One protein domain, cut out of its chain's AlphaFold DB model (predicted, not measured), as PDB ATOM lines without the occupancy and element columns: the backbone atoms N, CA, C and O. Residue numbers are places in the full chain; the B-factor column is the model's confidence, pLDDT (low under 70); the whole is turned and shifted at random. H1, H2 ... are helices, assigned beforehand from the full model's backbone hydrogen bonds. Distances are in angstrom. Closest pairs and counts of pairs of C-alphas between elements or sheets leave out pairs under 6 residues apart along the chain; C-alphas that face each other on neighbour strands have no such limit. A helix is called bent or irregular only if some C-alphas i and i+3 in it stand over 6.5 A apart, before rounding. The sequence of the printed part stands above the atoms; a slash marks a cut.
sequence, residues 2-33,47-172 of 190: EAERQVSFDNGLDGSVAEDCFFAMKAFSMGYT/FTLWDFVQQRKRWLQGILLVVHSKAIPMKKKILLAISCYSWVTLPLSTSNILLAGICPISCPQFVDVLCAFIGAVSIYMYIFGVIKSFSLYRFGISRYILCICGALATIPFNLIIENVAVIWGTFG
ATOM      1  N   GLU A   2     235.850 231.515 185.672       77.69
ATOM      2  CA  GLU A   2     236.407 232.673 186.406       77.69
ATOM      3  C   GLU A   2     236.979 232.303 187.786       77.69
ATOM      4  O   GLU A   2     238.099 232.694 188.103       77.69
ATOM      5  N   ALA A   3     236.287 231.453 188.552       76.88
ATOM      6  CA  ALA A   3     236.793 230.946 189.831       76.88
ATOM      7  C   ALA A   3     238.115 230.159 189.685       76.88
ATOM      8  O   ALA A   3     239.057 230.382 190.439       76.88
ATOM      9  N   GLU A   4     238.228 229.289 188.676       80.44
ATOM     10  CA  GLU A   4     239.455 228.517 188.409       80.44
ATOM     11  C   GLU A   4     240.620 229.422 188.010       80.44
ATOM     12  O   GLU A   4     241.740 229.228 188.477       80.44
ATOM     13  N   ARG A   5     240.352 230.451 187.197       83.00
ATOM     14  CA  ARG A   5     241.360 231.436 186.796       83.00
ATOM     15  C   ARG A   5     241.849 232.267 187.984       83.00
ATOM     16  O   ARG A   5     243.034 232.581 188.044       83.00
ATOM     17  N   GLN A   6     240.960 232.625 188.910       83.81
ATOM     18  CA  GLN A   6     241.316 233.402 190.099       83.81
ATOM     19  C   GLN A   6     242.128 232.584 191.111       83.81
ATOM     20  O   GLN A   6     243.089 233.093 191.687       83.81
ATOM     21  N   VAL A   7     241.769 231.316 191.325       83.50
ATOM     22  CA  VAL A   7     242.494 230.437 192.254       83.50
ATOM     23  C   VAL A   7     243.828 229.993 191.649       83.50
ATOM     24  O   VAL A   7     244.845 230.043 192.344       83.50
ATOM     25  N   SER A   8     243.839 229.661 190.354       84.12
ATOM     26  CA  SER A   8     244.965 229.100 189.599       84.12
ATOM     27  C   SER A   8     245.488 227.766 190.149       84.12
ATOM     28  O   SER A   8     245.456 227.482 191.349       84.12
ATOM     29  N   PHE A   9     246.012 226.945 189.246       80.69
ATOM     30  CA  PHE A   9     246.689 225.692 189.571       80.69
ATOM     31  C   PHE A   9     248.197 225.877 189.804       80.69
ATOM     32  O   PHE A   9     248.826 225.067 190.484       80.69
ATOM     33  N   ASP A  10     248.768 226.996 189.346       78.12
ATOM     34  CA  ASP A  10     250.177 227.320 189.566       78.12
ATOM     35  C   ASP A  10     250.394 227.941 190.954       78.12
ATOM     36  O   ASP A  10     250.288 229.152 191.159       78.12
ATOM     37  N   ASN A  11     250.633 227.077 191.942       77.94
ATOM     38  CA  ASN A  11     250.822 227.454 193.346       77.94
ATOM     39  C   ASN A  11     252.225 227.105 193.881       77.94
ATOM     40  O   ASN A  11     252.432 227.013 195.095       77.94
ATOM     41  N   GLY A  12     253.195 226.909 192.983       76.06
ATOM     42  CA  GLY A  12     254.571 226.551 193.326       76.06
ATOM     43  C   GLY A  12     254.770 225.082 193.728       76.06
ATOM     44  O   GLY A  12     253.874 224.242 193.643       76.06
ATOM     45  N   LEU A  13     255.989 224.764 194.177       70.44
ATOM     46  CA  LEU A  13     256.449 223.387 194.420       70.44
ATOM     47  C   LEU A  13     255.643 222.642 195.496       70.44
ATOM     48  O   LEU A  13     255.427 221.437 195.373       70.44
ATOM     49  N   ASP A  14     255.186 223.347 196.532       66.56
ATOM     50  CA  ASP A  14     254.380 222.761 197.611       66.56
ATOM     51  C   ASP A  14     252.960 222.418 197.147       66.56
ATOM     52  O   ASP A  14     252.364 221.458 197.637       66.56
ATOM     53  N   GLY A  15     252.427 223.183 196.189       65.75
ATOM     54  CA  GLY A  15     251.130 222.928 195.569       65.75
ATOM     55  C   GLY A  15     251.180 221.828 194.513       65.75
ATOM     56  O   GLY A  15     250.193 221.141 194.320       65.75
ATOM     57  N   SER A  16     252.329 221.594 193.874       65.94
ATOM     58  CA  SER A  16     252.440 220.684 192.722       65.94
ATOM     59  C   SER A  16     252.202 219.196 193.048       65.94
ATOM     60  O   SER A  16     251.797 218.430 192.178       65.94
ATOM     61  N   VAL A  17     252.423 218.752 194.292       74.31
ATOM     62  CA  VAL A  17     252.302 217.320 194.649       74.31
ATOM     63  C   VAL A  17     250.846 216.874 194.854       74.31
ATOM     64  O   VAL A  17     250.476 215.760 194.461       74.31
ATOM     65  N   ALA A  18     250.036 217.746 195.459       79.62
ATOM     66  CA  ALA A  18     248.591 217.596 195.645       79.62
ATOM     67  C   ALA A  18     247.897 218.884 195.193       79.62
ATOM     68  O   ALA A  18     247.337 219.635 195.993       79.62
ATOM     69  N   GLU A  19     248.023 219.142 193.897       84.12
ATOM     70  CA  GLU A  19     247.500 220.319 193.208       84.12
ATOM     71  C   GLU A  19     245.995 220.478 193.416       84.12
ATOM     72  O   GLU A  19     245.526 221.559 193.764       84.12
ATOM     73  N   ASP A  20     245.258 219.377 193.286       86.00
ATOM     74  CA  ASP A  20     243.822 219.270 193.530       86.00
ATOM     75  C   ASP A  20     243.438 219.719 194.946       86.00
ATOM     76  O   ASP A  20     242.568 220.575 195.140       86.00
ATOM     77  N   CYS A  21     244.134 219.187 195.949       86.31
ATOM     78  CA  CYS A  21     243.920 219.524 197.345       86.31
ATOM     79  C   CYS A  21     244.301 220.984 197.618       86.31
ATOM     80  O   CYS A  21     243.550 221.710 198.274       86.31
ATOM     81  N   PHE A  22     245.436 221.448 197.091       87.88
ATOM     82  CA  PHE A  22     245.884 222.825 197.273       87.88
ATOM     83  C   PHE A  22     244.893 223.818 196.660       87.88
ATOM     84  O   PHE A  22     244.502 224.784 197.323       87.88
ATOM     85  N   PHE A  23     244.444 223.554 195.432       89.25
ATOM     86  CA  PHE A  23     243.432 224.339 194.737       89.25
ATOM     87  C   PHE A  23     242.143 224.416 195.557       89.25
ATOM     88  O   PHE A  23     241.662 225.514 195.843       89.25
ATOM     89  N   ALA A  24     241.622 223.271 196.012       88.50
ATOM     90  CA  ALA A  24     240.387 223.224 196.787       88.50
ATOM     91  C   ALA A  24     240.499 224.028 198.095       88.50
ATOM     92  O   ALA A  24     239.613 224.817 198.434       88.50
ATOM     93  N   MET A  25     241.618 223.899 198.810       89.94
ATOM     94  CA  MET A  25     241.842 224.621 200.064       89.94
ATOM     95  C   MET A  25     242.040 226.126 199.853       89.94
ATOM     96  O   MET A  25     241.582 226.930 200.673       89.94
ATOM     97  N   LYS A  26     242.687 226.525 198.754       88.81
ATOM     98  CA  LYS A  26     242.837 227.932 198.372       88.81
ATOM     99  C   LYS A  26     241.483 228.531 197.989       88.81
ATOM    100  O   LYS A  26     241.116 229.563 198.549       88.81
ATOM    101  N   ALA A  27     240.695 227.846 197.165       89.50
ATOM    102  CA  ALA A  27     239.333 228.252 196.826       89.50
ATOM    103  C   ALA A  27     238.445 228.389 198.080       89.50
ATOM    104  O   ALA A  27     237.783 229.410 198.273       89.50
ATOM    105  N   PHE A  28     238.511 227.429 199.006       89.69
ATOM    106  CA  PHE A  28     237.787 227.512 200.278       89.69
ATOM    107  C   PHE A  28     238.217 228.714 201.134       89.69
ATOM    108  O   PHE A  28     237.405 229.332 201.831       89.69
ATOM    109  N   SER A  29     239.504 229.073 201.093       88.69
ATOM    110  CA  SER A  29     240.012 230.255 201.797       88.69
ATOM    111  C   SER A  29     239.504 231.572 201.201       88.69
ATOM    112  O   SER A  29     239.318 232.528 201.951       88.69
ATOM    113  N   MET A  30     239.203 231.590 199.898       89.62
ATOM    114  CA  MET A  30     238.623 232.727 199.175       89.62
ATOM    115  C   MET A  30     237.097 232.835 199.337       89.62
ATOM    116  O   MET A  30     236.491 233.766 198.819       89.62
ATOM    117  N   GLY A  31     236.471 231.914 200.079       89.44
ATOM    118  CA  GLY A  31     235.037 231.940 200.370       89.44
ATOM    119  C   GLY A  31     234.168 231.178 199.371       89.44
ATOM    120  O   GLY A  31     232.946 231.233 199.488       89.44
ATOM    121  N   TYR A  32     234.762 230.441 198.428       90.88
ATOM    122  CA  TYR A  32     233.996 229.559 197.552       90.88
ATOM    123  C   TYR A  32     233.395 228.384 198.327       90.88
ATOM    124  O   TYR A  32     233.980 227.870 199.287       90.88
ATOM    125  N   THR A  33     232.225 227.943 197.875       88.88
ATOM    126  CA  THR A  33     231.528 226.764 198.385       88.88
ATOM    127  C   THR A  33     231.656 225.612 197.396       88.88
ATOM    128  O   THR A  33     231.766 225.811 196.187       88.88
ATOM    129  N   PHE A  47     247.521 199.387 188.430       79.25
ATOM    130  CA  PHE A  47     247.597 197.989 187.988       79.25
ATOM    131  C   PHE A  47     248.637 197.165 188.749       79.25
ATOM    132  O   PHE A  47     248.591 195.939 188.710       79.25
ATOM    133  N   THR A  48     249.563 197.824 189.452       84.62
ATOM    134  CA  THR A  48     250.604 197.164 190.243       84.62
ATOM    135  C   THR A  48     250.552 197.599 191.703       84.62
ATOM    136  O   THR A  48     250.154 198.718 192.037       84.62
ATOM    137  N   LEU A  49     251.002 196.711 192.591       84.94
ATOM    138  CA  LEU A  49     251.121 196.998 194.022       84.94
ATOM    139  C   LEU A  49     252.099 198.139 194.295       84.94
ATOM    140  O   LEU A  49     251.867 198.966 195.172       84.94
ATOM    141  N   TRP A  50     253.181 198.197 193.519       84.19
ATOM    142  CA  TRP A  50     254.182 199.245 193.642       84.19
ATOM    143  C   TRP A  50     253.608 200.618 193.299       84.19
ATOM    144  O   TRP A  50     253.789 201.571 194.057       84.19
ATOM    145  N   ASP A  51     252.852 200.709 192.206       83.88
ATOM    146  CA  ASP A  51     252.181 201.949 191.829       83.88
ATOM    147  C   ASP A  51     251.136 202.370 192.860       83.88
ATOM    148  O   ASP A  51     250.996 203.559 193.147       83.88
ATOM    149  N   PHE A  52     250.446 201.406 193.473       86.00
ATOM    150  CA  PHE A  52     249.510 201.681 194.555       86.00
ATOM    151  C   PHE A  52     250.216 202.246 195.802       86.00
ATOM    152  O   PHE A  52     249.800 203.289 196.315       86.00
ATOM    153  N   VAL A  53     251.335 201.654 196.243       88.19
ATOM    154  CA  VAL A  53     252.162 202.192 197.347       88.19
ATOM    155  C   VAL A  53     252.630 203.616 197.029       88.19
ATOM    156  O   VAL A  53     252.509 204.516 197.862       88.19
ATOM    157  N   GLN A  54     253.137 203.846 195.816       85.19
ATOM    158  CA  GLN A  54     253.628 205.158 195.388       85.19
ATOM    159  C   GLN A  54     252.508 206.204 195.333       85.19
ATOM    160  O   GLN A  54     252.726 207.348 195.743       85.19
ATOM    161  N   GLN A  55     251.310 205.822 194.878       84.94
ATOM    162  CA  GLN A  55     250.136 206.695 194.870       84.94
ATOM    163  C   GLN A  55     249.760 207.119 196.293       84.94
ATOM    164  O   GLN A  55     249.619 208.315 196.555       84.94
ATOM    165  N   ARG A  56     249.674 206.168 197.230       88.94
ATOM    166  CA  ARG A  56     249.362 206.452 198.641       88.94
ATOM    167  C   ARG A  56     250.428 207.318 199.303       88.94
ATOM    168  O   ARG A  56     250.097 208.289 199.981       88.94
ATOM    169  N   LYS A  57     251.703 207.035 199.027       88.44
ATOM    170  CA  LYS A  57     252.829 207.859 199.477       88.44
ATOM    171  C   LYS A  57     252.697 209.303 198.985       88.44
ATOM    172  O   LYS A  57     252.846 210.230 199.778       88.44
ATOM    173  N   ARG A  58     252.393 209.496 197.693       86.12
ATOM    174  CA  ARG A  58     252.210 210.825 197.085       86.12
ATOM    175  C   ARG A  58     251.061 211.585 197.742       86.12
ATOM    176  O   ARG A  58     251.232 212.757 198.060       86.12
ATOM    177  N   TRP A  59     249.921 210.931 197.966       88.81
ATOM    178  CA  TRP A  59     248.766 211.550 198.621       88.81
ATOM    179  C   TRP A  59     249.110 212.051 200.021       88.81
ATOM    180  O   TRP A  59     248.859 213.215 200.329       88.81
ATOM    181  N   LEU A  60     249.764 211.223 200.840       88.75
ATOM    182  CA  LEU A  60     250.174 211.632 202.181       88.75
ATOM    183  C   LEU A  60     251.163 212.807 202.145       88.75
ATOM    184  O   LEU A  60     250.985 213.789 202.863       88.75
ATOM    185  N   GLN A  61     252.194 212.725 201.298       87.25
ATOM    186  CA  GLN A  61     253.199 213.784 201.167       87.25
ATOM    187  C   GLN A  61     252.582 215.101 200.690       87.25
ATOM    188  O   GLN A  61     252.888 216.153 201.249       87.25
ATOM    189  N   GLY A  62     251.687 215.044 199.706       87.06
ATOM    190  CA  GLY A  62     250.994 216.213 199.185       87.06
ATOM    191  C   GLY A  62     250.089 216.872 200.227       87.06
ATOM    192  O   GLY A  62     250.190 218.077 200.440       87.06
ATOM    193  N   ILE A  63     249.281 216.097 200.958       88.75
ATOM    194  CA  ILE A  63     248.434 216.649 202.030       88.75
ATOM    195  C   ILE A  63     249.299 217.257 203.144       88.75
ATOM    196  O   ILE A  63     248.992 218.347 203.629       88.75
ATOM    197  N   LEU A  64     250.412 216.615 203.518       87.88
ATOM    198  CA  LEU A  64     251.351 217.176 204.494       87.88
ATOM    199  C   LEU A  64     251.912 218.529 204.034       87.88
ATOM    200  O   LEU A  64     251.983 219.450 204.850       87.88
ATOM    201  N   LEU A  65     252.273 218.678 202.757       86.56
ATOM    202  CA  LEU A  65     252.723 219.958 202.193       86.56
ATOM    203  C   LEU A  65     251.612 221.017 202.243       86.56
ATOM    204  O   LEU A  65     251.850 222.133 202.707       86.56
ATOM    205  N   VAL A  66     250.378 220.662 201.868       87.50
ATOM    206  CA  VAL A  66     249.221 221.576 201.917       87.50
ATOM    207  C   VAL A  66     248.945 222.048 203.347       87.50
ATOM    208  O   VAL A  66     248.760 223.248 203.579       87.50
ATOM    209  N   VAL A  67     248.954 221.136 204.325       88.31
ATOM    210  CA  VAL A  67     248.717 221.452 205.744       88.31
ATOM    211  C   VAL A  67     249.783 222.418 206.275       88.31
ATOM    212  O   VAL A  67     249.424 223.418 206.900       88.31
ATOM    213  N   HIS A  68     251.061 222.191 205.954       87.19
ATOM    214  CA  HIS A  68     252.183 223.012 206.433       87.19
ATOM    215  C   HIS A  68     252.459 224.275 205.600       87.19
ATOM    216  O   HIS A  68     253.235 225.131 206.028       87.19
ATOM    217  N   SER A  69     251.830 224.433 204.433       85.75
ATOM    218  CA  SER A  69     252.032 225.611 203.586       85.75
ATOM    219  C   SER A  69     251.546 226.900 204.262       85.75
ATOM    220  O   SER A  69     250.431 226.971 204.779       85.75
ATOM    221  N   LYS A  70     252.337 227.973 204.203       84.81
ATOM    222  CA  LYS A  70     251.943 229.292 204.737       84.81
ATOM    223  C   LYS A  70     250.926 230.029 203.859       84.81
ATOM    224  O   LYS A  70     250.329 230.997 204.315       84.81
ATOM    225  N   ALA A  71     250.715 229.574 202.623       83.94
ATOM    226  CA  ALA A  71     249.877 230.255 201.636       83.94
ATOM    227  C   ALA A  71     248.376 230.242 201.971       83.94
ATOM    228  O   ALA A  71     247.614 231.038 201.435       83.94
ATOM    229  N   ILE A  72     247.937 229.331 202.841       85.62
ATOM    230  CA  ILE A  72     246.526 229.138 203.180       85.62
ATOM    231  C   ILE A  72     246.375 229.257 204.712       85.62
ATOM    232  O   ILE A  72     247.173 228.657 205.441       85.62
ATOM    233  N   PRO A  73     245.363 229.977 205.238       87.62
ATOM    234  CA  PRO A  73     245.188 230.178 206.678       87.62
ATOM    235  C   PRO A  73     244.920 228.880 207.452       87.62
ATOM    236  O   PRO A  73     244.071 228.081 207.058       87.62
ATOM    237  N   MET A  74     245.553 228.713 208.620       85.12
ATOM    238  CA  MET A  74     245.445 227.483 209.425       85.12
ATOM    239  C   MET A  74     244.000 227.131 209.804       85.12
ATOM    240  O   MET A  74     243.611 225.970 209.722       85.12
ATOM    241  N   LYS A  75     243.170 228.136 210.125       87.69
ATOM    242  CA  LYS A  75     241.749 227.953 210.482       87.69
ATOM    243  C   LYS A  75     240.965 227.189 209.416       87.69
ATOM    244  O   LYS A  75     240.086 226.403 209.745       87.69
ATOM    245  N   LYS A  76     241.293 227.409 208.141       86.31
ATOM    246  CA  LYS A  76     240.609 226.774 207.012       86.31
ATOM    247  C   LYS A  76     241.064 225.333 206.794       86.31
ATOM    248  O   LYS A  76     240.337 224.583 206.165       86.31
ATOM    249  N   LYS A  77     242.212 224.929 207.350       89.31
ATOM    250  CA  LYS A  77     242.809 223.599 207.164       89.31
ATOM    251  C   LYS A  77     242.637 222.647 208.335       89.31
ATOM    252  O   LYS A  77     243.117 221.527 208.235       89.31
ATOM    253  N   ILE A  78     242.009 223.059 209.437       89.62
ATOM    254  CA  ILE A  78     241.943 222.244 210.663       89.62
ATOM    255  C   ILE A  78     241.382 220.847 210.371       89.62
ATOM    256  O   ILE A  78     241.982 219.855 210.766       89.62
ATOM    257  N   LEU A  79     240.287 220.760 209.611       89.50
ATOM    258  CA  LEU A  79     239.674 219.478 209.248       89.50
ATOM    259  C   LEU A  79     240.609 218.608 208.394       89.50
ATOM    260  O   LEU A  79     240.753 217.414 208.654       89.50
ATOM    261  N   LEU A  80     241.301 219.213 207.423       90.31
ATOM    262  CA  LEU A  80     242.293 218.519 206.600       90.31
ATOM    263  C   LEU A  80     243.485 218.041 207.443       90.31
ATOM    264  O   LEU A  80     243.960 216.926 207.254       90.31
ATOM    265  N   ALA A  81     243.944 218.859 208.392       90.31
ATOM    266  CA  ALA A  81     245.032 218.518 209.296       90.31
ATOM    267  C   ALA A  81     244.651 217.341 210.203       90.31
ATOM    268  O   ALA A  81     245.432 216.403 210.317       90.31
ATOM    269  N   ILE A  82     243.445 217.343 210.783       91.31
ATOM    270  CA  ILE A  82     242.937 216.225 211.596       91.31
ATOM    271  C   ILE A  82     242.915 214.932 210.772       91.31
ATOM    272  O   ILE A  82     243.434 213.912 211.220       91.31
ATOM    273  N   SER A  83     242.377 214.985 209.550       89.44
ATOM    274  CA  SER A  83     242.352 213.830 208.642       89.44
ATOM    275  C   SER A  83     243.766 213.338 208.295       89.44
ATOM    276  O   SER A  83     244.061 212.146 208.377       89.44
ATOM    277  N   CYS A  84     244.683 214.262 208.001       91.06
ATOM    278  CA  CYS A  84     246.075 213.947 207.692       91.06
ATOM    279  C   CYS A  84     246.797 213.279 208.868       91.06
ATOM    280  O   CYS A  84     247.417 212.233 208.689       91.06
ATOM    281  N   TYR A  85     246.702 213.847 210.071       90.31
ATOM    282  CA  TYR A  85     247.370 213.293 211.248       90.31
ATOM    283  C   TYR A  85     246.752 211.971 211.698       90.31
ATOM    284  O   TYR A  85     247.505 211.082 212.086       90.31
ATOM    285  N   SER A  86     245.435 211.797 211.549       88.50
ATOM    286  CA  SER A  86     244.782 210.493 211.716       88.50
ATOM    287  C   SER A  86     245.436 209.434 210.818       88.50
ATOM    288  O   SER A  86     245.828 208.363 211.291       88.50
ATOM    289  N   TRP A  87     245.688 209.774 209.548       88.38
ATOM    290  CA  TRP A  87     246.366 208.876 208.614       88.38
ATOM    291  C   TRP A  87     247.839 208.629 208.974       88.38
ATOM    292  O   TRP A  87     248.303 207.492 208.922       88.38
ATOM    293  N   VAL A  88     248.577 209.656 209.410       89.06
ATOM    294  CA  VAL A  88     249.969 209.505 209.883       89.06
ATOM    295  C   VAL A  88     250.057 208.576 211.097       89.06
ATOM    296  O   VAL A  88     251.029 207.836 211.226       89.06
ATOM    297  N   THR A  89     249.050 208.579 211.971       88.25
ATOM    298  CA  THR A  89     249.000 207.707 213.156       88.25
ATOM    299  C   THR A  89     248.531 206.278 212.871       88.25
ATOM    300  O   THR A  89     248.574 205.442 213.772       88.25
ATOM    301  N   LEU A  90     248.148 205.952 211.630       87.69
ATOM    302  CA  LEU A  90     247.688 204.613 211.240       87.69
ATOM    303  C   LEU A  90     248.661 203.471 211.625       87.69
ATOM    304  O   LEU A  90     248.175 202.451 212.123       87.69
ATOM    305  N   PRO A  91     249.999 203.608 211.499       87.38
ATOM    306  CA  PRO A  91     250.936 202.568 211.937       87.38
ATOM    307  C   PRO A  91     250.916 202.304 213.434       87.38
ATOM    308  O   PRO A  91     251.064 201.156 213.857       87.38
ATOM    309  N   LEU A  92     250.674 203.337 214.240       85.38
ATOM    310  CA  LEU A  92     250.539 203.190 215.687       85.38
ATOM    311  C   LEU A  92     249.236 202.461 216.026       85.38
ATOM    312  O   LEU A  92     249.254 201.483 216.770       85.38
ATOM    313  N   SER A  93     248.126 202.865 215.404       82.94
ATOM    314  CA  SER A  93     246.825 202.212 215.584       82.94
ATOM    315  C   SER A  93     246.834 200.752 215.122       82.94
ATOM    316  O   SER A  93     246.289 199.887 215.801       82.94
ATOM    317  N   THR A  94     247.501 200.445 214.005       84.00
ATOM    318  CA  THR A  94     247.631 199.063 213.512       84.00
ATOM    319  C   THR A  94     248.496 198.225 214.452       84.00
ATOM    320  O   THR A  94     248.161 197.079 214.744       84.00
ATOM    321  N   SER A  95     249.579 198.802 214.980       83.12
ATOM    322  CA  SER A  95     250.434 198.122 215.960       83.12
ATOM    323  C   SER A  95     249.671 197.778 217.238       83.12
ATOM    324  O   SER A  95     249.928 196.731 217.824       83.12
ATOM    325  N   ASN A  96     248.687 198.592 217.636       82.12
ATOM    326  CA  ASN A  96     247.838 198.303 218.792       82.12
ATOM    327  C   ASN A  96     247.059 196.984 218.648       82.12
ATOM    328  O   ASN A  96     246.880 196.286 219.638       82.12
ATOM    329  N   ILE A  97     246.654 196.592 217.433       79.12
ATOM    330  CA  ILE A  97     245.977 195.302 217.193       79.12
ATOM    331  C   ILE A  97     246.909 194.134 217.545       79.12
ATOM    332  O   ILE A  97     246.489 193.168 218.176       79.12
ATOM    333  N   LEU A  98     248.187 194.237 217.166       79.12
ATOM    334  CA  LEU A  98     249.198 193.224 217.476       79.12
ATOM    335  C   LEU A  98     249.566 193.241 218.964       79.12
ATOM    336  O   LEU A  98     249.637 192.190 219.598       79.12
ATOM    337  N   LEU A  99     249.772 194.433 219.527       79.69
ATOM    338  CA  LEU A  99     250.163 194.616 220.924       79.69
ATOM    339  C   LEU A  99     249.065 194.178 221.891       79.69
ATOM    340  O   LEU A  99     249.386 193.532 222.881       79.69
ATOM    341  N   ALA A 100     247.791 194.439 221.592       77.69
ATOM    342  CA  ALA A 100     246.669 193.992 222.417       77.69
ATOM    343  C   ALA A 100     246.579 192.458 222.514       77.69
ATOM    344  O   ALA A 100     246.146 191.936 223.537       77.69
ATOM    345  N   GLY A 101     247.023 191.733 221.480       77.50
ATOM    346  CA  GLY A 101     247.103 190.270 221.505       77.50
ATOM    347  C   GLY A 101     248.233 189.722 222.385       77.50
ATOM    348  O   GLY A 101     248.120 188.611 222.893       77.50
ATOM    349  N   ILE A 102     249.312 190.490 222.580       82.62
ATOM    350  CA  ILE A 102     250.492 190.086 223.370       82.62
ATOM    351  C   ILE A 102     250.391 190.598 224.816       82.62
ATOM    352  O   ILE A 102     250.763 189.903 225.760       82.62
ATOM    353  N   CYS A 103     249.878 191.812 224.998       79.44
ATOM    354  CA  CYS A 103     249.715 192.489 226.277       79.44
ATOM    355  C   CYS A 103     248.295 193.070 226.358       79.44
ATOM    356  O   CYS A 103     248.068 194.186 225.883       79.44
ATOM    357  N   PRO A 104     247.328 192.348 226.954       76.62
ATOM    358  CA  PRO A 104     245.969 192.851 227.089       76.62
ATOM    359  C   PRO A 104     245.942 193.991 228.114       76.62
ATOM    360  O   PRO A 104     245.980 193.772 229.323       76.62
ATOM    361  N   ILE A 105     245.897 195.228 227.623       76.50
ATOM    362  CA  ILE A 105     245.649 196.419 228.438       76.50
ATOM    363  C   ILE A 105     244.135 196.621 228.499       76.50
ATOM    364  O   ILE A 105     243.460 196.575 227.472       76.50
ATOM    365  N   SER A 106     243.586 196.844 229.693       75.38
ATOM    366  CA  SER A 106     242.165 197.161 229.851       75.38
ATOM    367  C   SER A 106     241.852 198.519 229.218       75.38
ATOM    368  O   SER A 106     242.174 199.567 229.779       75.38
ATOM    369  N   CYS A 107     241.221 198.501 228.045       75.38
ATOM    370  CA  CYS A 107     240.703 199.696 227.390       75.38
ATOM    371  C   CYS A 107     239.324 200.069 227.964       75.38
ATOM    372  O   CYS A 107     238.523 199.187 228.284       75.38
ATOM    373  N   PRO A 108     239.003 201.368 228.102       86.50
ATOM    374  CA  PRO A 108     237.651 201.795 228.442       86.50
ATOM    375  C   PRO A 108     236.651 201.368 227.358       86.50
ATOM    376  O   PRO A 108     236.867 201.644 226.179       86.50
ATOM    377  N   GLN A 109     235.508 200.804 227.758       87.31
ATOM    378  CA  GLN A 109     234.486 200.272 226.841       87.31
ATOM    379  C   GLN A 109     234.013 201.278 225.774       87.31
ATOM    380  O   GLN A 109     233.688 200.899 224.653       87.31
ATOM    381  N   PHE A 110     233.986 202.573 226.098       89.94
ATOM    382  CA  PHE A 110     233.627 203.617 225.136       89.94
ATOM    383  C   PHE A 110     234.587 203.673 223.934       89.94
ATOM    384  O   PHE A 110     234.146 203.862 222.802       89.94
ATOM    385  N   VAL A 111     235.888 203.474 224.167       85.94
ATOM    386  CA  VAL A 111     236.903 203.460 223.104       85.94
ATOM    387  C   VAL A 111     236.691 202.249 222.198       85.94
ATOM    388  O   VAL A 111     236.707 202.397 220.978       85.94
ATOM    389  N   ASP A 112     236.386 201.088 222.777       84.69
ATOM    390  CA  ASP A 112     236.107 199.868 222.014       84.69
ATOM    391  C   ASP A 112     234.876 200.026 221.113       84.69
ATOM    392  O   ASP A 112     234.915 199.651 219.941       84.69
ATOM    393  N   VAL A 113     233.803 200.648 221.619       90.19
ATOM    394  CA  VAL A 113     232.596 200.938 220.825       90.19
ATOM    395  C   VAL A 113     232.913 201.868 219.651       90.19
ATOM    396  O   VAL A 113     232.470 201.612 218.530       90.19
ATOM    397  N   LEU A 114     233.705 202.922 219.875       89.62
ATOM    398  CA  LEU A 114     234.119 203.833 218.804       89.62
ATOM    399  C   LEU A 114     234.987 203.132 217.753       89.62
ATOM    400  O   LEU A 114     234.752 203.295 216.554       89.62
ATOM    401  N   CYS A 115     235.960 202.327 218.179       85.44
ATOM    402  CA  CYS A 115     236.807 201.555 217.272       85.44
ATOM    403  C   CYS A 115     235.989 200.544 216.456       85.44
ATOM    404  O   CYS A 115     236.170 200.453 215.239       85.44
ATOM    405  N   ALA A 116     235.051 199.838 217.093       88.44
ATOM    406  CA  ALA A 116     234.147 198.913 216.417       88.44
ATOM    407  C   ALA A 116     233.267 199.629 215.381       88.44
ATOM    408  O   ALA A 116     233.110 199.135 214.263       88.44
ATOM    409  N   PHE A 117     232.750 200.819 215.705       92.75
ATOM    410  CA  PHE A 117     231.974 201.633 214.771       92.75
ATOM    411  C   PHE A 117     232.797 202.057 213.547       92.75
ATOM    412  O   PHE A 117     232.354 201.866 212.414       92.75
ATOM    413  N   ILE A 118     234.016 202.571 213.747       89.62
ATOM    414  CA  ILE A 118     234.918 202.959 212.646       89.62
ATOM    415  C   ILE A 118     235.241 201.748 211.756       89.62
ATOM    416  O   ILE A 118     235.210 201.854 210.524       89.62
ATOM    417  N   GLY A 119     235.509 200.590 212.364       88.81
ATOM    418  CA  GLY A 119     235.738 199.337 211.645       88.81
ATOM    419  C   GLY A 119     234.523 198.908 210.820       88.81
ATOM    420  O   GLY A 119     234.661 198.590 209.639       88.81
ATOM    421  N   ALA A 120     233.323 198.971 211.402       92.56
ATOM    422  CA  ALA A 120     232.075 198.636 210.722       92.56
ATOM    423  C   ALA A 120     231.793 199.563 209.530       92.56
ATOM    424  O   ALA A 120     231.475 199.080 208.443       92.56
ATOM    425  N   VAL A 121     231.972 200.879 209.699       93.44
ATOM    426  CA  VAL A 121     231.839 201.856 208.604       93.44
ATOM    427  C   VAL A 121     232.862 201.577 207.502       93.44
ATOM    428  O   VAL A 121     232.513 201.600 206.324       93.44
ATOM    429  N   SER A 122     234.104 201.250 207.862       89.31
ATOM    430  CA  SER A 122     235.142 200.910 206.883       89.31
ATOM    431  C   SER A 122     234.752 199.677 206.064       89.31
ATOM    432  O   SER A 122     234.757 199.734 204.837       89.31
ATOM    433  N   ILE A 123     234.324 198.590 206.715       92.62
ATOM    434  CA  ILE A 123     233.843 197.370 206.044       92.62
ATOM    435  C   ILE A 123     232.640 197.676 205.142       92.62
ATOM    436  O   ILE A 123     232.596 197.233 203.992       92.62
ATOM    437  N   TYR A 124     231.688 198.471 205.634       94.50
ATOM    438  CA  TYR A 124     230.533 198.907 204.855       94.50
ATOM    439  C   TYR A 124     230.950 199.631 203.567       94.50
ATOM    440  O   TYR A 124     230.414 199.318 202.506       94.50
ATOM    441  N   MET A 125     231.939 200.531 203.624       92.56
ATOM    442  CA  MET A 125     232.424 201.257 202.442       92.56
ATOM    443  C   MET A 125     233.042 200.327 201.389       92.56
ATOM    444  O   MET A 125     232.827 200.542 200.194       92.56
ATOM    445  N   TYR A 126     233.751 199.269 201.802       90.69
ATOM    446  CA  TYR A 126     234.248 198.243 200.873       90.69
ATOM    447  C   TYR A 126     233.102 197.502 200.184       90.69
ATOM    448  O   TYR A 126     233.109 197.359 198.960       90.69
ATOM    449  N   ILE A 127     232.097 197.068 200.953       91.56
ATOM    450  CA  ILE A 127     230.919 196.387 200.403       91.56
ATOM    451  C   ILE A 127     230.210 197.320 199.421       91.56
ATOM    452  O   ILE A 127     230.022 196.949 198.263       91.56
ATOM    453  N   PHE A 128     229.890 198.545 199.844       91.56
ATOM    454  CA  PHE A 128     229.229 199.560 199.025       91.56
ATOM    455  C   PHE A 128     229.977 199.834 197.711       91.56
ATOM    456  O   PHE A 128     229.351 199.910 196.652       91.56
ATOM    457  N   GLY A 129     231.311 199.902 197.752       87.88
ATOM    458  CA  GLY A 129     232.148 200.057 196.562       87.88
ATOM    459  C   GLY A 129     231.963 198.925 195.549       87.88
ATOM    460  O   GLY A 129     231.832 199.192 194.354       87.88
ATOM    461  N   VAL A 130     231.870 197.672 196.008       88.06
ATOM    462  CA  VAL A 130     231.574 196.512 195.146       88.06
ATOM    463  C   VAL A 130     230.159 196.601 194.574       88.06
ATOM    464  O   VAL A 130     229.993 196.397 193.372       88.06
ATOM    465  N   ILE A 131     229.164 196.972 195.392       88.25
ATOM    466  CA  ILE A 131     227.766 197.132 194.943       88.25
ATOM    467  C   ILE A 131     227.665 198.152 193.807       88.25
ATOM    468  O   ILE A 131     226.969 197.921 192.819       88.25
ATOM    469  N   LYS A 132     228.359 199.286 193.934       86.25
ATOM    470  CA  LYS A 132     228.322 200.352 192.926       86.25
ATOM    471  C   LYS A 132     229.165 200.029 191.694       86.25
ATOM    472  O   LYS A 132     228.799 200.442 190.600       86.25
ATOM    473  N   SER A 133     230.255 199.282 191.856       83.75
ATOM    474  CA  SER A 133     231.166 198.943 190.755       83.75
ATOM    475  C   SER A 133     230.650 197.797 189.883       83.75
ATOM    476  O   SER A 133     230.899 197.773 188.676       83.75
ATOM    477  N   PHE A 134     229.936 196.832 190.469       82.69
ATOM    478  CA  PHE A 134     229.462 195.643 189.768       82.69
ATOM    479  C   PHE A 134     227.939 195.558 189.798       82.69
ATOM    480  O   PHE A 134     227.325 195.388 190.844       82.69
ATOM    481  N   SER A 135     227.314 195.592 188.621       78.00
ATOM    482  CA  SER A 135     225.878 195.336 188.513       78.00
ATOM    483  C   SER A 135     225.571 193.852 188.749       78.00
ATOM    484  O   SER A 135     226.064 192.983 188.018       78.00
ATOM    485  N   LEU A 136     224.699 193.576 189.725       76.88
ATOM    486  CA  LEU A 136     224.150 192.245 190.021       76.88
ATOM    487  C   LEU A 136     223.587 191.553 188.772       76.88
ATOM    488  O   LEU A 136     223.829 190.365 188.557       76.88
ATOM    489  N   TYR A 137     222.887 192.312 187.925       73.25
ATOM    490  CA  TYR A 137     222.245 191.801 186.714       73.25
ATOM    491  C   TYR A 137     223.257 191.266 185.690       73.25
ATOM    492  O   TYR A 137     222.985 190.301 184.984       73.25
ATOM    493  N   ARG A 138     224.455 191.861 185.628       75.81
ATOM    494  CA  ARG A 138     225.480 191.516 184.633       75.81
ATOM    495  C   ARG A 138     226.374 190.348 185.059       75.81
ATOM    496  O   ARG A 138     226.866 189.621 184.202       75.81
ATOM    497  N   PHE A 139     226.618 190.185 186.360       73.12
ATOM    498  CA  PHE A 139     227.579 189.202 186.886       73.12
ATOM    499  C   PHE A 139     226.930 187.951 187.491       73.12
ATOM    500  O   PHE A 139     227.596 186.918 187.579       73.12
ATOM    501  N   GLY A 140     225.650 188.013 187.871       82.88
ATOM    502  CA  GLY A 140     224.974 186.944 188.605       82.88
ATOM    503  C   GLY A 140     225.382 186.891 190.085       82.88
ATOM    504  O   GLY A 140     226.446 187.366 190.484       82.88
ATOM    505  N   ILE A 141     224.520 186.300 190.918       85.56
ATOM    506  CA  ILE A 141     224.622 186.359 192.390       85.56
ATOM    507  C   ILE A 141     225.915 185.713 192.917       85.56
ATOM    508  O   ILE A 141     226.565 186.268 193.800       85.56
ATOM    509  N   SER A 142     226.332 184.569 192.367       86.00
ATOM    510  CA  SER A 142     227.509 183.833 192.857       86.00
ATOM    511  C   SER A 142     228.816 184.603 192.658       86.00
ATOM    512  O   SER A 142     229.599 184.750 193.595       86.00
ATOM    513  N   ARG A 143     229.042 185.154 191.458       86.06
ATOM    514  CA  ARG A 143     230.226 185.977 191.161       86.06
ATOM    515  C   ARG A 143     230.220 187.268 191.965       86.06
ATOM    516  O   ARG A 143     231.268 187.703 192.422       86.06
ATOM    517  N   TYR A 144     229.043 187.847 192.171       87.50
ATOM    518  CA  TYR A 144     228.889 189.045 192.982       87.50
ATOM    519  C   TYR A 144     229.285 188.814 194.450       87.50
ATOM    520  O   TYR A 144     230.063 189.591 195.001       87.50
ATOM    521  N   ILE A 145     228.836 187.711 195.062       88.81
ATOM    522  CA  ILE A 145     229.250 187.330 196.423       88.81
ATOM    523  C   ILE A 145     230.761 187.078 196.472       88.81
ATOM    524  O   ILE A 145     231.426 187.575 197.378       88.81
ATOM    525  N   LEU A 146     231.327 186.382 195.477       91.00
ATOM    526  CA  LEU A 146     232.776 186.174 195.394       91.00
ATOM    527  C   LEU A 146     233.553 187.498 195.323       91.00
ATOM    528  O   LEU A 146     234.582 187.621 195.982       91.00
ATOM    529  N   CYS A 147     233.059 188.501 194.590       89.44
ATOM    530  CA  CYS A 147     233.664 189.836 194.560       89.44
ATOM    531  C   CYS A 147     233.613 190.529 195.928       89.44
ATOM    532  O   CYS A 147     234.603 191.139 196.327       89.44
ATOM    533  N   ILE A 148     232.499 190.415 196.664       90.81
ATOM    534  CA  ILE A 148     232.392 190.956 198.029       90.81
ATOM    535  C   ILE A 148     233.395 190.258 198.951       90.81
ATOM    536  O   ILE A 148     234.183 190.929 199.614       90.81
ATOM    537  N   CYS A 149     233.420 188.924 198.962       92.44
ATOM    538  CA  CYS A 149     234.371 188.158 199.769       92.44
ATOM    539  C   CYS A 149     235.823 188.503 199.412       92.44
ATOM    540  O   CYS A 149     236.642 188.694 200.308       92.44
ATOM    541  N   GLY A 150     236.131 188.642 198.120       92.06
ATOM    542  CA  GLY A 150     237.442 189.070 197.641       92.06
ATOM    543  C   GLY A 150     237.816 190.471 198.128       92.06
ATOM    544  O   GLY A 150     238.922 190.663 198.622       92.06
ATOM    545  N   ALA A 151     236.895 191.435 198.063       90.56
ATOM    546  CA  ALA A 151     237.124 192.794 198.555       90.56
ATOM    547  C   ALA A 151     237.336 192.852 200.077       90.56
ATOM    548  O   ALA A 151     238.145 193.639 200.554       90.56
ATOM    549  N   LEU A 152     236.651 192.003 200.845       91.81
ATOM    550  CA  LEU A 152     236.874 191.902 202.290       91.81
ATOM    551  C   LEU A 152     238.216 191.228 202.609       91.81
ATOM    552  O   LEU A 152     238.934 191.669 203.505       91.81
ATOM    553  N   ALA A 153     238.594 190.203 201.844       92.50
ATOM    554  CA  ALA A 153     239.869 189.507 202.003       92.50
ATOM    555  C   ALA A 153     241.086 190.392 201.675       92.50
ATOM    556  O   ALA A 153     242.180 190.130 202.173       92.50
ATOM    557  N   THR A 154     240.922 191.452 200.875       89.88
ATOM    558  CA  THR A 154     242.005 192.401 200.573       89.88
ATOM    559  C   THR A 154     242.192 193.484 201.638       89.88
ATOM    560  O   THR A 154     243.202 194.186 201.587       89.88
ATOM    561  N   ILE A 155     241.306 193.608 202.638       89.69
ATOM    562  CA  ILE A 155     241.430 194.618 203.708       89.69
ATOM    563  C   ILE A 155     242.762 194.497 204.475       89.69
ATOM    564  O   ILE A 155     243.472 195.502 204.563       89.69
ATOM    565  N   PRO A 156     243.178 193.315 204.986       88.06
ATOM    566  CA  PRO A 156     244.449 193.185 205.706       88.06
ATOM    567  C   PRO A 156     245.650 193.543 204.829       88.06
ATOM    568  O   PRO A 156     246.613 194.156 205.282       88.06
ATOM    569  N   PHE A 157     245.572 193.196 203.547       89.12
ATOM    570  CA  PHE A 157     246.605 193.513 202.577       89.12
ATOM    571  C   PHE A 157     246.698 195.022 202.306       89.12
ATOM    572  O   PHE A 157     247.798 195.579 202.276       89.12
ATOM    573  N   ASN A 158     245.555 195.706 202.186       88.31
ATOM    574  CA  ASN A 158     245.516 197.159 202.063       88.31
ATOM    575  C   ASN A 158     246.110 197.844 203.303       88.31
ATOM    576  O   ASN A 158     246.909 198.765 203.155       88.31
ATOM    577  N   LEU A 159     245.808 197.348 204.510       87.75
ATOM    578  CA  LEU A 159     246.396 197.865 205.751       87.75
ATOM    579  C   LEU A 159     247.927 197.772 205.751       87.75
ATOM    580  O   LEU A 159     248.599 198.726 206.141       87.75
ATOM    581  N   ILE A 160     248.505 196.656 205.297       89.50
ATOM    582  CA  ILE A 160     249.968 196.512 205.198       89.50
ATOM    583  C   ILE A 160     250.544 197.553 204.233       89.50
ATOM    584  O   ILE A 160     251.503 198.248 204.575       89.50
ATOM    585  N   ILE A 161     249.949 197.696 203.046       88.94
ATOM    586  CA  ILE A 161     250.418 198.660 202.043       88.94
ATOM    587  C   ILE A 161     250.320 200.092 202.563       88.94
ATOM    588  O   ILE A 161     251.274 200.856 202.412       88.94
ATOM    589  N   GLU A 162     249.205 200.462 203.183       87.94
ATOM    590  CA  GLU A 162     249.031 201.802 203.734       87.94
ATOM    591  C   GLU A 162     250.066 202.100 204.817       87.94
ATOM    592  O   GLU A 162     250.673 203.168 204.787       87.94
ATOM    593  N   ASN A 163     250.362 201.148 205.702       89.19
ATOM    594  CA  ASN A 163     251.412 201.317 206.706       89.19
ATOM    595  C   ASN A 163     252.794 201.536 206.081       89.19
ATOM    596  O   ASN A 163     253.504 202.472 206.461       89.19
ATOM    597  N   VAL A 164     253.157 200.733 205.078       88.88
ATOM    598  CA  VAL A 164     254.415 200.909 204.331       88.88
ATOM    599  C   VAL A 164     254.454 202.277 203.647       88.88
ATOM    600  O   VAL A 164     255.462 202.982 203.726       88.88
ATOM    601  N   ALA A 165     253.356 202.686 203.010       88.25
ATOM    602  CA  ALA A 165     253.252 203.971 202.327       88.25
ATOM    603  C   ALA A 165     253.332 205.160 203.296       88.25
ATOM    604  O   ALA A 165     253.959 206.164 202.958       88.25
ATOM    605  N   VAL A 166     252.752 205.054 204.497       88.44
ATOM    606  CA  VAL A 166     252.794 206.103 205.529       88.44
ATOM    607  C   VAL A 166     254.198 206.257 206.100       88.44
ATOM    608  O   VAL A 166     254.729 207.371 206.134       88.44
ATOM    609  N   ILE A 167     254.841 205.153 206.486       87.19
ATOM    610  CA  ILE A 167     256.226 205.173 206.979       87.19
ATOM    611  C   ILE A 167     257.139 205.744 205.886       87.19
ATOM    612  O   ILE A 167     257.895 206.687 206.112       87.19
ATOM    613  N   TRP A 168     257.019 205.263 204.651       86.31
ATOM    614  CA  TRP A 168     257.854 205.775 203.571       86.31
ATOM    615  C   TRP A 168     257.544 207.236 203.209       86.31
ATOM    616  O   TRP A 168     258.456 208.006 202.905       86.31
ATOM    617  N   GLY A 169     256.281 207.654 203.253       81.56
ATOM    618  CA  GLY A 169     255.863 209.020 202.935       81.56
ATOM    619  C   GLY A 169     256.328 210.044 203.965       81.56
ATOM    620  O   GLY A 169     256.738 211.144 203.587       81.56
ATOM    621  N   THR A 170     256.323 209.672 205.248       82.81
ATOM    622  CA  THR A 170     256.769 210.530 206.357       82.81
ATOM    623  C   THR A 170     258.284 210.746 206.358       82.81
ATOM    624  O   THR A 170     258.722 211.888 206.523       82.81
ATOM    625  N   PHE A 171     259.075 209.697 206.098       79.38
ATOM    626  CA  PHE A 171     260.546 209.762 206.070       79.38
ATOM    627  C   PHE A 171     261.148 210.064 204.683       79.38
ATOM    628  O   PHE A 171     262.323 210.417 204.569       79.38
ATOM    629  N   GLY A 172     260.374 209.926 203.606       74.50
ATOM    630  CA  GLY A 172     260.834 210.131 202.233       74.50
ATOM    631  C   GLY A 172     260.930 211.602 201.811       74.50
ATOM    632  O   GLY A 172     260.338 212.501 202.405       74.50
TER     633      GLY A 172
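Overview. This is residues 2 to 33 and 47 to 172 of the 190 residues of the protein "Glyco_trans_2-like domain-containing protein" of Bracon brevicornis (UniProt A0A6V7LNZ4). The model is a loose, open assembly of helices: H3, H4 and H5 come together at one side, with the short H1 and H2 beside them, while H6, H7, H9 and H10 trace a wide open loop. H10 crosses H4 and brings the loop back to the first group; residues 96 to 121, with parts of H6 and H7, stick out. The printed part has 158 residues with ten named helices, H1 to H10 in chain order, and no named strand; the class is all helix. The whole is loose, with a radius of gyration of the C-alphas of 19.3 A and spans of 51 by 48 by 31 A.

Arrangement. H1, residues 2 to 7, touches H3, residues 19 to 29, about perpendicular at 79 degrees, with the C-alphas of Val 7 and Ala 27 closest at 6.0 A. H2, residues 13 to 16, touches residues 62 to 66 alone of H4, residues 49 to 68; the C-alphas of Asp 14 and Leu 65 are closest, 5.6 A apart. H3, H4 and H5, residues 74 to 88, form a bundle, three helices grouped together. H3 and H4 only just touch, with 3 pairs of C-alphas within 8 A, closest Phe 22 and Val 66 at 5.9 A. H4 and H5 are a helical hairpin, at a shallow tilt of 32 degrees, only just short of steep, opposite ways; the C-alphas of Val 67 and Ala 81 are closest, 5.9 A apart. H4 is the hub, touching four helices, among them H10, residues 155 to 171, at a steep tilt of 50 degrees, with Lys 57 and Gly 169 closest at 4.7 A between C-alphas. H6, residues 90 to 102, touches H10 with residues 90 to 94 alone; the C-alphas of Pro 91 and Asn 163 are closest, 5.4 A apart. H7, residues 109 to 133, is apart from H6 and touches H9, residues 141 to 153, with residues 123 to 130 alone, closest at the C-alphas of Ile 127 and Ile 148, 6.1 A apart. H8, residues 136 to 139, is close to H9 but not clearly touching, with the C-alphas of Leu 136 and Tyr 144 closest at 6.4 A. Every O i to N i+4 pair is within hydrogen-bond range in H1, H3, H4, H7, H9 and H10, against 9 of 11 in H5 and 6 of 9 in H6; H2 and H8 are too short for such a pair.

Along the chain. H1 begins at C-alpha 2 (236.407, 232.673, 186.406). H3 is 15.1 A long, H4 28.8 A, H5 18.5 A and H6 19.1 A; H5 is irregular, with C-alphas 76 and 79 7.7 A apart. H7, the longest, runs 36.3 A from C-alpha 109 (234.486, 200.272, 226.841), H9 18.3 A, and H10 24.5 A to C-alpha 171 (260.546, 209.762, 206.070).

Size, cuts and confidence. The C-alphas farthest apart, those of Glu 2 and Cys 103, are 58.2 A apart. Residues 34 to 46 are not printed, and C-alphas 33 and 47 are 34.6 A apart across this cut. Of the links that are printed whole, H6 to H7 is short and the others are tight. The mean pLDDT of the printed part is 85.5; residues 14 to 16 are under 70.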